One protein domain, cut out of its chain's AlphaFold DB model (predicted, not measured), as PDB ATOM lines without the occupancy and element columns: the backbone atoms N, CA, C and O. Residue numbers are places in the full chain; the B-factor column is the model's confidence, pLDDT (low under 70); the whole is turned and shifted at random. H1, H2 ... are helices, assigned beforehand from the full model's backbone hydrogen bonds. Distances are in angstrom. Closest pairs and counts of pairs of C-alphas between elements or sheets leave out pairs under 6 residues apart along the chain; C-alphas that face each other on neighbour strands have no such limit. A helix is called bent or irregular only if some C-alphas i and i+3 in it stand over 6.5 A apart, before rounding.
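Overview. This is residues 50 to 148 of the 272 residues of an uncharacterized protein of Sphaerobolus stellatus (strain SS14) (UniProt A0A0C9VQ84). Picture a kinked helix, H1, in the middle, with H3 packed across it at a steep tilt and the short H4 on its first part, residues 52 to 57. H2 is near H1 at one end of the longest axis, and H5 and H6 lie towards the other end, touching no helix. Between H2 and H3 runs a long loop with no named element, and residues 135 to 143, most of them in H5, stick out. The printed part has 99 residues with six named helices, H1 to H6 in order along the chain, and no named strand; the class is all helix. It is only just loose, close to compact, with a radius of gyration of the C-alphas of 15.4 A and spans of 45 by 34 by 20 A.

Arrangement. Begin with H1, residues 50 to 69, which has a kink of 25 degrees near residue 63. It is only just irregular, with C-alphas 52 and 55 6.6 A apart, and its line is a rough one. Go on to H2, residues 72 to 83, which is close to H1 but not clearly touching; their closest C-alphas, those of Leu 67 and Arg 75, are 7.2 A apart. These two run opposite ways at a steep tilt of 45 degrees. Next find H3, residues 106 to 119, which touches H1; the closest C-alphas, those of Trp 58 and Tyr 108, are 6.0 A apart. H1 and H3 run the same way at a steep tilt of 54 degrees. H4, residues 126 to 129, touches H1 at residues 52 to 57 alone, with Ala 52 and Lys 127 closest, their C-alphas 6.3 A apart. H5, residues 134 to 141, and H6, residues 144 to 147, are close but not clearly touching, the closest C-alphas being those of Leu 138 and Thr 144, 7.2 A apart. Both are apart from H1, H2 and H3. Every O i to N i+4 pair is within hydrogen-bond range in H2 and H5, against 9 of 16 in H1 and 5 of 10 in H3, while H4 and H6 are too short for such a pair.

Along the chain. Find C-alpha 50 at (9.470, 296.491, 3.491); from there H1 runs 25.0 A to C-alpha 69. H2 measures 16.7 A from C-alpha 72 to C-alpha 83. H3 starts with C-alpha 106 at (17.309, 300.460, -0.008) and covers 21.9 A to C-alpha 119. H5 spans 10.0 A, and H6 ends with C-alpha 147 at (2.248, 293.182, -1.950).

Size, cuts and confidence. Look at Gln 73 and Ala 140 for the two C-alphas farthest apart, 47.1 A, and at Leu 50 and Ser 148 for the first and last printed C-alphas, 6.3 A apart. The printed part has no cut. The link from H2 to H3, residues 84 to 105, is long. The mean pLDDT of the printed part is 73.1, and residues 89 to 91 and 97 to 130 are under 70.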
ATOM      1  N   LEU A  50       9.141 295.370   2.611       83.81
ATOM      2  CA  LEU A  50       9.470 296.491   3.491       83.81
ATOM      3  C   LEU A  50       9.728 295.998   4.913       83.81
ATOM      4  O   LEU A  50      10.799 296.223   5.476       83.81
ATOM      5  N   HIS A  51       8.753 295.318   5.507       82.44
ATOM      6  CA  HIS A  51       8.821 294.937   6.909       82.44
ATOM      7  C   HIS A  51       9.686 293.701   7.149       82.44
ATOM      8  O   HIS A  51      10.268 293.582   8.233       82.44
ATOM      9  N   ALA A  52       9.794 292.786   6.179       79.69
ATOM     10  CA  ALA A  52      10.607 291.585   6.336       79.69
ATOM     11  C   ALA A  52      12.092 291.854   6.063       79.69
ATOM     12  O   ALA A  52      12.921 291.544   6.921       79.69
ATOM     13  N   LEU A  53      12.438 292.479   4.933       80.19
ATOM     14  CA  LEU A  53      13.834 292.691   4.533       80.19
ATOM     15  C   LEU A  53      14.347 294.049   4.989       80.19
ATOM     16  O   LEU A  53      15.199 294.119   5.873       80.19
ATOM     17  N   ASP A  54      13.807 295.113   4.405       81.69
ATOM     18  CA  ASP A  54      14.359 296.464   4.466       81.69
ATOM     19  C   ASP A  54      14.387 297.014   5.903       81.69
ATOM     20  O   ASP A  54      15.449 297.230   6.497       81.69
ATOM     21  N   SER A  55      13.204 297.173   6.500       79.06
ATOM     22  CA  SER A  55      13.005 297.585   7.893       79.06
ATOM     23  C   SER A  55      13.195 296.434   8.881       79.06
ATOM     24  O   SER A  55      13.420 296.675  10.069       79.06
ATOM     25  N   GLY A  56      13.087 295.189   8.417       82.50
ATOM     26  CA  GLY A  56      13.157 293.991   9.242       82.50
ATOM     27  C   GLY A  56      14.577 293.491   9.450       82.50
ATOM     28  O   GLY A  56      15.290 293.952  10.341       82.50
ATOM     29  N   GLU A  57      14.949 292.471   8.684       79.44
ATOM     30  CA  GLU A  57      16.245 291.792   8.741       79.44
ATOM     31  C   GLU A  57      17.410 292.756   8.681       79.44
ATOM     32  O   GLU A  57      18.324 292.724   9.513       79.44
ATOM     33  N   TRP A  58      17.356 293.632   7.695       77.81
ATOM     34  CA  TRP A  58      18.475 294.465   7.414       77.81
ATOM     35  C   TRP A  58      18.596 295.587   8.469       77.81
ATOM     36  O   TRP A  58      19.587 295.627   9.208       77.81
ATOM     37  N   ARG A  59      17.586 296.463   8.609       80.12
ATOM     38  CA  ARG A  59      17.667 297.635   9.502       80.12
ATOM     39  C   ARG A  59      17.823 297.240  10.969       80.12
ATOM     40  O   ARG A  59      18.602 297.867  11.682       80.12
ATOM     41  N   LYS A  60      17.073 296.238  11.448       78.19
ATOM     42  CA  LYS A  60      17.029 295.900  12.885       78.19
ATOM     43  C   LYS A  60      18.123 294.937  13.325       78.19
ATOM     44  O   LYS A  60      18.434 294.923  14.513       78.19
ATOM     45  N   HIS A  61      18.689 294.129  12.425       78.75
ATOM     46  CA  HIS A  61      19.629 293.076  12.825       78.75
ATOM     47  C   HIS A  61      21.002 293.208  12.172       78.75
ATOM     48  O   HIS A  61      22.018 293.107  12.858       78.75
ATOM     49  N   GLN A  62      21.063 293.421  10.860       78.88
ATOM     50  CA  GLN A  62      22.336 293.383  10.138       78.88
ATOM     51  C   GLN A  62      23.067 294.724  10.195       78.88
ATOM     52  O   GLN A  62      24.285 294.739  10.378       78.88
ATOM     53  N   TRP A  63      22.340 295.842  10.133       84.00
ATOM     54  CA  TRP A  63      22.934 297.170  10.256       84.00
ATOM     55  C   TRP A  63      23.604 297.431  11.614       84.00
ATOM     56  O   TRP A  63      24.776 297.816  11.615       84.00
ATOM     57  N   PRO A  64      22.959 297.172  12.771       82.81
ATOM     58  CA  PRO A  64      23.591 297.402  14.069       82.81
ATOM     59  C   PRO A  64      24.839 296.537  14.263       82.81
ATOM     60  O   PRO A  64      25.863 297.027  14.733       82.81
ATOM     61  N   LEU A  65      24.781 295.276  13.819       82.38
ATOM     62  CA  LEU A  65      25.913 294.356  13.880       82.38
ATOM     63  C   LEU A  65      27.084 294.831  13.017       82.38
ATOM     64  O   LEU A  65      28.235 294.755  13.440       82.38
ATOM     65  N   LEU A  66      26.809 295.327  11.806       81.19
ATOM     66  CA  LEU A  66      27.859 295.907  10.977       81.19
ATOM     67  C   LEU A  66      28.531 297.059  11.722       81.19
ATOM     68  O   LEU A  66      29.758 297.108  11.778       81.19
ATOM     69  N   LEU A  67      27.743 297.980  12.283       84.94
ATOM     70  CA  LEU A  67      28.301 299.101  13.024       84.94
ATOM     71  C   LEU A  67      29.180 298.588  14.167       84.94
ATOM     72  O   LEU A  67      30.326 299.022  14.259       84.94
ATOM     73  N   GLU A  68      28.715 297.630  14.969       84.69
ATOM     74  CA  GLU A  68      29.482 297.007  16.058       84.69
ATOM     75  C   GLU A  68      30.848 296.464  15.603       84.69
ATOM     76  O   GLU A  68      31.864 296.745  16.237       84.69
ATOM     77  N   ILE A  69      30.898 295.772  14.462       89.56
ATOM     78  CA  ILE A  69      32.131 295.196  13.901       89.56
ATOM     79  C   ILE A  69      33.100 296.278  13.386       89.56
ATOM     80  O   ILE A  69      34.323 296.089  13.365       89.56
ATOM     81  N   LEU A  70      32.586 297.419  12.920       90.56
ATOM     82  CA  LEU A  70      33.413 298.480  12.353       90.56
ATOM     83  C   LEU A  70      34.082 299.320  13.446       90.56
ATOM     84  O   LEU A  70      33.419 299.965  14.259       90.56
ATOM     85  N   THR A  71      35.414 299.423  13.375       93.06
ATOM     86  CA  THR A  71      36.180 300.368  14.200       93.06
ATOM     87  C   THR A  71      35.747 301.815  13.923       93.06
ATOM     88  O   THR A  71      35.308 302.116  12.806       93.06
ATOM     89  N   PRO A  72      35.934 302.754  14.871       91.50
ATOM     90  CA  PRO A  72      35.557 304.159  14.676       91.50
ATOM     91  C   PRO A  72      36.132 304.777  13.391       91.50
ATOM     92  O   PRO A  72      35.433 305.467  12.652       91.50
ATOM     93  N   GLN A  73      37.383 304.446  13.056       92.69
ATOM     94  CA  GLN A  73      38.047 304.898  11.826       92.69
ATOM     95  C   GLN A  73      37.362 304.354  10.564       92.69
ATOM     96  O   GLN A  73      37.183 305.078   9.584       92.69
ATOM     97  N   LYS A  74      36.950 303.079  10.578       91.06
ATOM     98  CA  LYS A  74      36.237 302.460   9.455       91.06
ATOM     99  C   LYS A  74      34.824 303.025   9.306       91.06
ATOM    100  O   LYS A  74      34.399 303.237   8.173       91.06
ATOM    101  N   ARG A  75      34.135 303.340  10.410       90.06
ATOM    102  CA  ARG A  75      32.836 304.038  10.394       90.06
ATOM    103  C   ARG A  75      32.956 305.438   9.783       90.06
ATOM    104  O   ARG A  75      32.189 305.779   8.888       90.06
ATOM    105  N   ALA A  76      33.967 306.209  10.185       88.31
ATOM    106  CA  ALA A  76      34.236 307.523   9.599       88.31
ATOM    107  C   ALA A  76      34.541 307.429   8.094       88.31
ATOM    108  O   ALA A  76      34.037 308.224   7.299       88.31
ATOM    109  N   ARG A  77      35.314 306.413   7.679       91.06
ATOM    110  CA  ARG A  77      35.592 306.157   6.260       91.06
ATOM    111  C   ARG A  77      34.334 305.770   5.480       91.06
ATOM    112  O   ARG A  77      34.173 306.235   4.358       91.06
ATOM    113  N   LEU A  78      33.449 304.962   6.064       87.31
ATOM    114  CA  LEU A  78      32.162 304.602   5.465       87.31
ATOM    115  C   LEU A  78      31.303 305.850   5.208       87.31
ATOM    116  O   LEU A  78      30.864 306.045   4.078       87.31
ATOM    117  N   SER A  79      31.139 306.726   6.206       87.94
ATOM    118  CA  SER A  79      30.421 307.999   6.043       87.94
ATOM    119  C   SER A  79      31.042 308.874   4.956       87.94
ATOM    120  O   SER A  79      30.336 309.339   4.068       87.94
ATOM    121  N   LYS A  80      32.372 309.030   4.966       89.88
ATOM    122  CA  LYS A  80      33.092 309.832   3.966       89.88
ATOM    123  C   LYS A  80      32.924 309.291   2.546       89.88
ATOM    124  O   LYS A  80      32.866 310.066   1.599       89.88
ATOM    125  N   ASN A  81      32.887 307.971   2.385       88.44
ATOM    126  CA  ASN A  81      32.682 307.352   1.081       88.44
ATOM    127  C   ASN A  81      31.247 307.562   0.586       88.44
ATOM    128  O   ASN A  81      31.076 307.919  -0.574       88.44
ATOM    129  N   MET A  82      30.243 307.401   1.455       83.25
ATOM    130  CA  MET A  82      28.846 307.659   1.086       83.25
ATOM    131  C   MET A  82      28.617 309.127   0.716       83.25
ATOM    132  O   MET A  82      27.992 309.386  -0.307       83.25
ATOM    133  N   ASP A  83      29.212 310.068   1.451       86.38
ATOM    134  CA  ASP A  83      29.111 311.506   1.166       86.38
ATOM    135  C   ASP A  83      29.760 311.913  -0.169       86.38
ATOM    136  O   ASP A  83      29.371 312.891  -0.800       86.38
ATOM    137  N   ARG A  84      30.740 311.140  -0.639       87.06
ATOM    138  CA  ARG A  84      31.381 311.355  -1.945       87.06
ATOM    139  C   ARG A  84      30.591 310.782  -3.114       87.06
ATOM    140  O   ARG A  84      30.985 310.999  -4.259       87.06
ATOM    141  N   THR A  85      29.526 310.030  -2.851       81.06
ATOM    142  CA  THR A  85      28.675 309.503  -3.918       81.06
ATOM    143  C   THR A  85      28.032 310.682  -4.654       81.06
ATOM    144  O   THR A  85      27.532 311.597  -4.002       81.06
ATOM    145  N   PRO A  86      28.050 310.717  -5.998       82.94
ATOM    146  CA  PRO A  86      27.355 311.759  -6.743       82.94
ATOM    147  C   PRO A  86      25.866 311.781  -6.388       82.94
ATOM    148  O   PRO A  86      25.304 310.757  -6.008       82.94
ATOM    149  N   HIS A  87      25.212 312.929  -6.538       81.94
ATOM    150  CA  HIS A  87      23.762 312.992  -6.369       81.94
ATOM    151  C   HIS A  87      23.091 312.376  -7.605       81.94
ATOM    152  O   HIS A  87      23.360 312.800  -8.728       81.94
ATOM    153  N   TRP A  88      22.210 311.395  -7.400       77.94
ATOM    154  CA  TRP A  88      21.423 310.764  -8.465       77.94
ATOM    155  C   TRP A  88      19.940 311.049  -8.246       77.94
ATOM    156  O   TRP A  88      19.451 311.027  -7.115       77.94
ATOM    157  N   ARG A  89      19.200 311.302  -9.329       69.25
ATOM    158  CA  ARG A  89      17.754 311.543  -9.248       69.25
ATOM    159  C   ARG A  89      17.061 310.309  -8.658       69.25
ATOM    160  O   ARG A  89      17.181 309.221  -9.208       69.25
ATOM    161  N   GLY A  90      16.340 310.494  -7.553       66.00
ATOM    162  CA  GLY A  90      15.636 309.413  -6.854       66.00
ATOM    163  C   GLY A  90      16.481 308.619  -5.850       66.00
ATOM    164  O   GLY A  90      15.956 307.694  -5.242       66.00
ATOM    165  N   LEU A  91      17.752 308.981  -5.630       68.50
ATOM    166  CA  LEU A  91      18.593 308.385  -4.590       68.50
ATOM    167  C   LEU A  91      18.926 309.430  -3.524       68.50
ATOM    168  O   LEU A  91      19.505 310.477  -3.818       68.50
ATOM    169  N   LYS A  92      18.576 309.145  -2.267       74.50
ATOM    170  CA  LYS A  92      18.884 310.033  -1.144       74.50
ATOM    171  C   LYS A  92      20.396 310.083  -0.908       74.50
ATOM    172  O   LYS A  92      21.051 309.047  -0.819       74.50
ATOM    173  N   HIS A  93      20.942 311.292  -0.783       82.19
ATOM    174  CA  HIS A  93      22.355 311.499  -0.466       82.19
ATOM    175  C   HIS A  93      22.589 311.477   1.046       82.19
ATOM    176  O   HIS A  93      21.839 312.099   1.805       82.19
ATOM    177  N   PHE A  94      23.638 310.791   1.499       74.50
ATOM    178  CA  PHE A  94      23.903 310.576   2.924       74.50
ATOM    179  C   PHE A  94      25.275 311.114   3.336       74.50
ATOM    180  O   PHE A  94      26.302 310.498   3.067       74.50
ATOM    181  N   LYS A  95      25.282 312.230   4.078       73.38
ATOM    182  CA  LYS A  95      26.519 312.876   4.558       73.38
ATOM    183  C   LYS A  95      27.193 312.141   5.727       73.38
ATOM    184  O   LYS A  95      28.413 312.143   5.849       73.38
ATOM    185  N   MET A  96      26.413 311.515   6.615       72.94
ATOM    186  CA  MET A  96      26.926 310.862   7.834       72.94
ATOM    187  C   MET A  96      26.248 309.516   8.109       72.94
ATOM    188  O   MET A  96      25.572 309.338   9.121       72.94
ATOM    189  N   VAL A  97      26.439 308.547   7.206       68.38
ATOM    190  CA  VAL A  97      25.729 307.256   7.264       68.38
ATOM    191  C   VAL A  97      26.002 306.424   8.523       68.38
ATOM    192  O   VAL A  97      25.177 305.629   8.926       68.38
ATOM    193  N   ALA A  98      27.155 306.559   9.174       60.31
ATOM    194  CA  ALA A  98      27.477 305.732  10.343       60.31
ATOM    195  C   ALA A  98      27.065 306.362  11.689       60.31
ATOM    196  O   ALA A  98      27.319 305.771  12.738       60.31
ATOM    197  N   SER A  99      26.495 307.570  11.659       60.06
ATOM    198  CA  SER A  99      26.209 308.388  12.849       60.06
ATOM    199  C   SER A  99      24.766 308.887  12.915       60.06
ATOM    200  O   SER A  99      24.394 309.505  13.905       60.06
ATOM    201  N   ALA A 100      23.969 308.635  11.877       53.91
ATOM    202  CA  ALA A 100      22.556 308.976  11.835       53.91
ATOM    203  C   ALA A 100      21.698 307.704  11.790       53.91
ATOM    204  O   ALA A 100      22.089 306.688  11.217       53.91
ATOM    205  N   ASP A 101      20.523 307.773  12.405       54.59
ATOM    206  CA  ASP A 101      19.478 306.773  12.230       54.59
ATOM    207  C   ASP A 101      18.763 307.049  10.906       54.59
ATOM    208  O   ASP A 101      18.227 308.136  10.683       54.59
ATOM    209  N   PHE A 102      18.781 306.073   9.998       57.88
ATOM    210  CA  PHE A 102      18.140 306.193   8.689       57.88
ATOM    211  C   PHE A 102      16.781 305.509   8.680       57.88
ATOM    212  O   PHE A 102      16.571 304.456   9.289       57.88
ATOM    213  N   THR A 103      15.852 306.136   7.970       54.59
ATOM    214  CA  THR A 103      14.456 305.715   7.855       54.59
ATOM    215  C   THR A 103      14.151 304.917   6.581       54.59
ATOM    216  O   THR A 103      13.020 304.477   6.441       54.59
ATOM    217  N   ASP A 104      15.121 304.691   5.679       59.19
ATOM    218  CA  ASP A 104      14.896 304.106   4.339       59.19
ATOM    219  C   ASP A 104      15.631 302.764   4.108       59.19
ATOM    220  O   ASP A 104      16.754 302.560   4.568       59.19
ATOM    221  N   GLY A 105      14.970 301.851   3.390       48.00
ATOM    222  CA  GLY A 105      15.257 300.422   3.238       48.00
ATOM    223  C   GLY A 105      16.277 300.016   2.171       48.00
ATOM    224  O   GLY A 105      16.946 298.986   2.299       48.00
ATOM    225  N   ASN A 106      16.455 300.828   1.128       52.91
ATOM    226  CA  ASN A 106      17.309 300.460  -0.008       52.91
ATOM    227  C   ASN A 106      18.812 300.519   0.309       52.91
ATOM    228  O   ASN A 106      19.574 299.682  -0.174       52.91
ATOM    229  N   SER A 107      19.247 301.439   1.180       54.28
ATOM    230  CA  SER A 107      20.657 301.651   1.596       54.28
ATOM    231  C   SER A 107      21.292 300.489   2.357       54.28
ATOM    232  O   SER A 107      22.391 300.552   2.897       54.28
ATOM    233  N   TYR A 108      20.539 299.430   2.469       56.12
ATOM    234  CA  TYR A 108      20.415 298.680   3.669       56.12
ATOM    235  C   TYR A 108      20.475 297.216   3.153       56.12
ATOM    236  O   TYR A 108      21.466 296.515   3.376       56.12
ATOM    237  N   LYS A 109      19.649 296.868   2.160       53.94
ATOM    238  CA  LYS A 109      19.854 295.741   1.220       53.94
ATOM    239  C   LYS A 109      21.298 295.497   0.721       53.94
ATOM    240  O   LYS A 109      21.733 294.345   0.660       53.94
ATOM    241  N   ASP A 110      22.051 296.524   0.324       55.75
ATOM    242  CA  ASP A 110      23.389 296.316  -0.268       55.75
ATOM    243  C   ASP A 110      24.443 295.870   0.739       55.75
ATOM    244  O   ASP A 110      25.410 295.174   0.410       55.75
ATOM    245  N   ILE A 111      24.230 296.214   1.996       58.62
ATOM    246  CA  ILE A 111      25.171 295.926   3.054       58.62
ATOM    247  C   ILE A 111      24.950 294.492   3.592       58.62
ATOM    248  O   ILE A 111      25.914 293.825   3.980       58.62
ATOM    249  N   LEU A 112      23.726 293.949   3.477       56.44
ATOM    250  CA  LEU A 112      23.391 292.538   3.740       56.44
ATOM    251  C   LEU A 112      24.272 291.580   2.925       56.44
ATOM    252  O   LEU A 112      24.833 290.609   3.449       56.44
ATOM    253  N   LYS A 113      24.430 291.877   1.630       54.56
ATOM    254  CA  LYS A 113      25.179 291.039   0.681       54.56
ATOM    255  C   LYS A 113      26.637 290.832   1.108       54.56
ATOM    256  O   LYS A 113      27.188 289.751   0.913       54.56
ATOM    257  N   GLN A 114      27.257 291.843   1.715       55.00
ATOM    258  CA  GLN A 114      28.660 291.807   2.147       55.00
ATOM    259  C   GLN A 114      28.853 290.976   3.427       55.00
ATOM    260  O   GLN A 114      29.764 290.151   3.503       55.00
ATOM    261  N   VAL A 115      27.975 291.149   4.423       54.22
ATOM    262  CA  VAL A 115      28.088 290.479   5.735       54.22
ATOM    263  C   VAL A 115      27.860 288.970   5.624       54.22
ATOM    264  O   VAL A 115      28.592 288.189   6.232       54.22
ATOM    265  N   THR A 116      26.898 288.546   4.799       58.56
ATOM    266  CA  THR A 116      26.605 287.119   4.562       58.56
ATOM    267  C   THR A 116      27.820 286.366   4.033       58.56
ATOM    268  O   THR A 116      28.121 285.266   4.491       58.56
ATOM    269  N   ARG A 117      28.559 286.984   3.105       55.56
ATOM    270  CA  ARG A 117      29.716 286.365   2.452       55.56
ATOM    271  C   ARG A 117      30.924 286.212   3.384       55.56
ATOM    272  O   ARG A 117      31.701 285.285   3.198       55.56
ATOM    273  N   LEU A 118      31.097 287.109   4.359       56.00
ATOM    274  CA  LEU A 118      32.301 287.167   5.203       56.00
ATOM    275  C   LEU A 118      32.230 286.305   6.472       56.00
ATOM    276  O   LEU A 118      33.270 285.844   6.933       56.00
ATOM    277  N   TYR A 119      31.043 286.087   7.044       62.00
ATOM    278  CA  TYR A 119      30.918 285.529   8.403       62.00
ATOM    279  C   TYR A 119      30.204 284.174   8.490       62.00
ATOM    280  O   TYR A 119      29.991 283.687   9.596       62.00
ATOM    281  N   SER A 120      29.829 283.559   7.361       54.75
ATOM    282  CA  SER A 120      29.129 282.255   7.318       54.75
ATOM    283  C   SER A 120      27.939 282.170   8.287       54.75
ATOM    284  O   SER A 120      27.699 281.148   8.930       54.75
ATOM    285  N   LYS A 121      27.221 283.285   8.456       52.44
ATOM    286  CA  LYS A 121      26.185 283.412   9.478       52.44
ATOM    287  C   LYS A 121      24.968 282.571   9.085       52.44
ATOM    288  O   LYS A 121      24.433 282.737   7.994       52.44
ATOM    289  N   ASN A 122      24.519 281.694   9.983       50.84
ATOM    290  CA  ASN A 122      23.265 280.966   9.815       50.84
ATOM    291  C   ASN A 122      22.101 281.879  10.220       50.84
ATOM    292  O   ASN A 122      21.966 282.256  11.386       50.84
ATOM    293  N   PHE A 123      21.267 282.246   9.255       56.47
ATOM    294  CA  PHE A 123      20.110 283.103   9.467       56.47
ATOM    295  C   PHE A 123      18.862 282.288   9.862       56.47
ATOM    296  O   PHE A 123      17.779 282.469   9.317       56.47
ATOM    297  N   ASN A 124      18.986 281.374  10.826       49.97
ATOM    298  CA  ASN A 124      17.839 280.611  11.327       49.97
ATOM    299  C   ASN A 124      17.116 281.373  12.451       49.97
ATOM    300  O   ASN A 124      17.177 281.004  13.622       49.97
ATOM    301  N   TYR A 125      16.469 282.480  12.096       59.22
ATOM    302  CA  TYR A 125      15.565 283.216  12.982       59.22
ATOM    303  C   TYR A 125      14.250 283.514  12.250       59.22
ATOM    304  O   TYR A 125      14.257 283.605  11.024       59.22
ATOM    305  N   PRO A 126      13.116 283.685  12.964       53.50
ATOM    306  CA  PRO A 126      11.778 283.650  12.362       53.50
ATOM    307  C   PRO A 126      11.583 284.554  11.138       53.50
ATOM    308  O   PRO A 126      10.975 284.123  10.168       53.50
ATOM    309  N   LYS A 127      12.155 285.768  11.144       60.00
ATOM    310  CA  LYS A 127      12.070 286.698  10.003       60.00
ATOM    311  C   LYS A 127      12.746 286.170   8.733       60.00
ATOM    312  O   LYS A 127      12.175 286.292   7.659       60.00
ATOM    313  N   HIS A 128      13.902 285.528   8.874       66.94
ATOM    314  CA  HIS A 128      14.632 284.954   7.746       66.94
ATOM    315  C   HIS A 128      14.134 283.558   7.372       66.94
ATOM    316  O   HIS A 128      14.220 283.163   6.216       66.94
ATOM    317  N   HIS A 129      13.507 282.829   8.300       67.56
ATOM    318  CA  HIS A 129      12.794 281.597   7.960       67.56
ATOM    319  C   HIS A 129      11.632 281.852   6.986       67.56
ATOM    320  O   HIS A 129      11.367 281.017   6.126       67.56
ATOM    321  N   SER A 130      10.990 283.023   7.042       69.00
ATOM    322  CA  SER A 130       9.971 283.404   6.058       69.00
ATOM    323  C   SER A 130      10.503 283.442   4.616       69.00
ATOM    324  O   SER A 130       9.725 283.221   3.694       69.00
ATOM    325  N   LEU A 131      11.815 283.632   4.398       74.94
ATOM    326  CA  LEU A 131      12.416 283.542   3.058       74.94
ATOM    327  C   LEU A 131      12.404 282.123   2.487       74.94
ATOM    328  O   LEU A 131      12.428 281.963   1.269       74.94
ATOM    329  N   VAL A 132      12.341 281.093   3.336       75.00
ATOM    330  CA  VAL A 132      12.217 279.701   2.878       75.00
ATOM    331  C   VAL A 132      10.903 279.509   2.124       75.00
ATOM    332  O   VAL A 132      10.894 278.835   1.101       75.00
ATOM    333  N   HIS A 133       9.836 280.171   2.580       76.00
ATOM    334  CA  HIS A 133       8.497 280.120   1.977       76.00
ATOM    335  C   HIS A 133       8.308 281.125   0.834       76.00
ATOM    336  O   HIS A 133       7.263 281.153   0.183       76.00
ATOM    337  N   PHE A 134       9.311 281.969   0.566       81.12
ATOM    338  CA  PHE A 134       9.219 283.025  -0.441       81.12
ATOM    339  C   PHE A 134       9.011 282.466  -1.850       81.12
ATOM    340  O   PHE A 134       8.322 283.065  -2.673       81.12
ATOM    341  N   SER A 135       9.591 281.298  -2.140       82.06
ATOM    342  CA  SER A 135       9.467 280.669  -3.454       82.06
ATOM    343  C   SER A 135       8.044 280.176  -3.722       82.06
ATOM    344  O   SER A 135       7.523 280.345  -4.825       82.06
ATOM    345  N   GLU A 136       7.397 279.592  -2.714       82.75
ATOM    346  CA  GLU A 136       5.995 279.191  -2.744       82.75
ATOM    347  C   GLU A 136       5.088 280.417  -2.862       82.75
ATOM    348  O   GLU A 136       4.185 280.419  -3.699       82.75
ATOM    349  N   ASP A 137       5.378 281.480  -2.106       81.56
ATOM    350  CA  ASP A 137       4.652 282.748  -2.183       81.56
ATOM    351  C   ASP A 137       4.720 283.364  -3.586       81.56
ATOM    352  O   ASP A 137       3.682 283.730  -4.134       81.56
ATOM    353  N   LEU A 138       5.898 283.409  -4.220       83.06
ATOM    354  CA  LEU A 138       6.047 283.897  -5.598       83.06
ATOM    355  C   LEU A 138       5.266 283.044  -6.605       83.06
ATOM    356  O   LEU A 138       4.668 283.573  -7.542       83.06
ATOM    357  N   ARG A 139       5.242 281.717  -6.436       85.62
ATOM    358  CA  ARG A 139       4.463 280.833  -7.320       85.62
ATOM    359  C   ARG A 139       2.958 281.045  -7.150       85.62
ATOM    360  O   ARG A 139       2.239 281.036  -8.145       85.62
ATOM    361  N   ALA A 140       2.492 281.240  -5.918       83.56
ATOM    362  CA  ALA A 140       1.075 281.409  -5.609       83.56
ATOM    363  C   ALA A 140       0.554 282.818  -5.946       83.56
ATOM    364  O   ALA A 140      -0.560 282.961  -6.446       83.56
ATOM    365  N   LYS A 141       1.355 283.853  -5.674       82.69
ATOM    366  CA  LYS A 141       0.934 285.266  -5.667       82.69
ATOM    367  C   LYS A 141       1.610 286.105  -6.752       82.69
ATOM    368  O   LYS A 141       1.226 287.246  -6.976       82.69
ATOM    369  N   ARG A 142       2.550 285.525  -7.503       82.44
ATOM    370  CA  ARG A 142       3.352 286.187  -8.544       82.44
ATOM    371  C   ARG A 142       4.328 287.207  -7.958       82.44
ATOM    372  O   ARG A 142       5.164 286.850  -7.142       82.44
ATOM    373  N   VAL A 143       4.309 288.442  -8.449       78.50
ATOM    374  CA  VAL A 143       5.328 289.454  -8.159       78.50
ATOM    375  C   VAL A 143       5.102 290.097  -6.792       78.50
ATOM    376  O   VAL A 143       3.971 290.365  -6.400       78.50
ATOM    377  N   THR A 144       6.186 290.394  -6.083       73.19
ATOM    378  CA  THR A 144       6.160 291.042  -4.762       73.19
ATOM    379  C   THR A 144       5.798 292.517  -4.785       73.19
ATOM    380  O   THR A 144       5.439 293.064  -3.751       73.19
ATOM    381  N   GLU A 145       5.909 293.173  -5.937       71.69
ATOM    382  CA  GLU A 145       5.615 294.601  -6.087       71.69
ATOM    383  C   GLU A 145       4.174 294.928  -5.673       71.69
ATOM    384  O   GLU A 145       3.937 295.913  -4.987       71.69
ATOM    385  N   ASN A 146       3.233 294.027  -5.967       73.81
ATOM    386  CA  ASN A 146       1.815 294.199  -5.644       73.81
ATOM    387  C   ASN A 146       1.479 293.987  -4.159       73.81
ATOM    388  O   ASN A 146       0.350 294.240  -3.750       73.81
ATOM    389  N   TYR A 147       2.432 293.494  -3.369       73.44
ATOM    390  CA  TYR A 147       2.248 293.182  -1.950       73.44
ATOM    391  C   TYR A 147       3.274 293.885  -1.055       73.44
ATOM    392  O   TYR A 147       3.329 293.626   0.144       73.44
ATOM    393  N   SER A 148       4.099 294.754  -1.643       77.62
ATOM    394  CA  SER A 148       5.001 295.630  -0.912       77.62
ATOM    395  C   SER A 148       4.190 296.726  -0.231       77.62
ATOM    396  O   SER A 148       3.341 297.368  -0.852       77.62
TER     397      SER A 148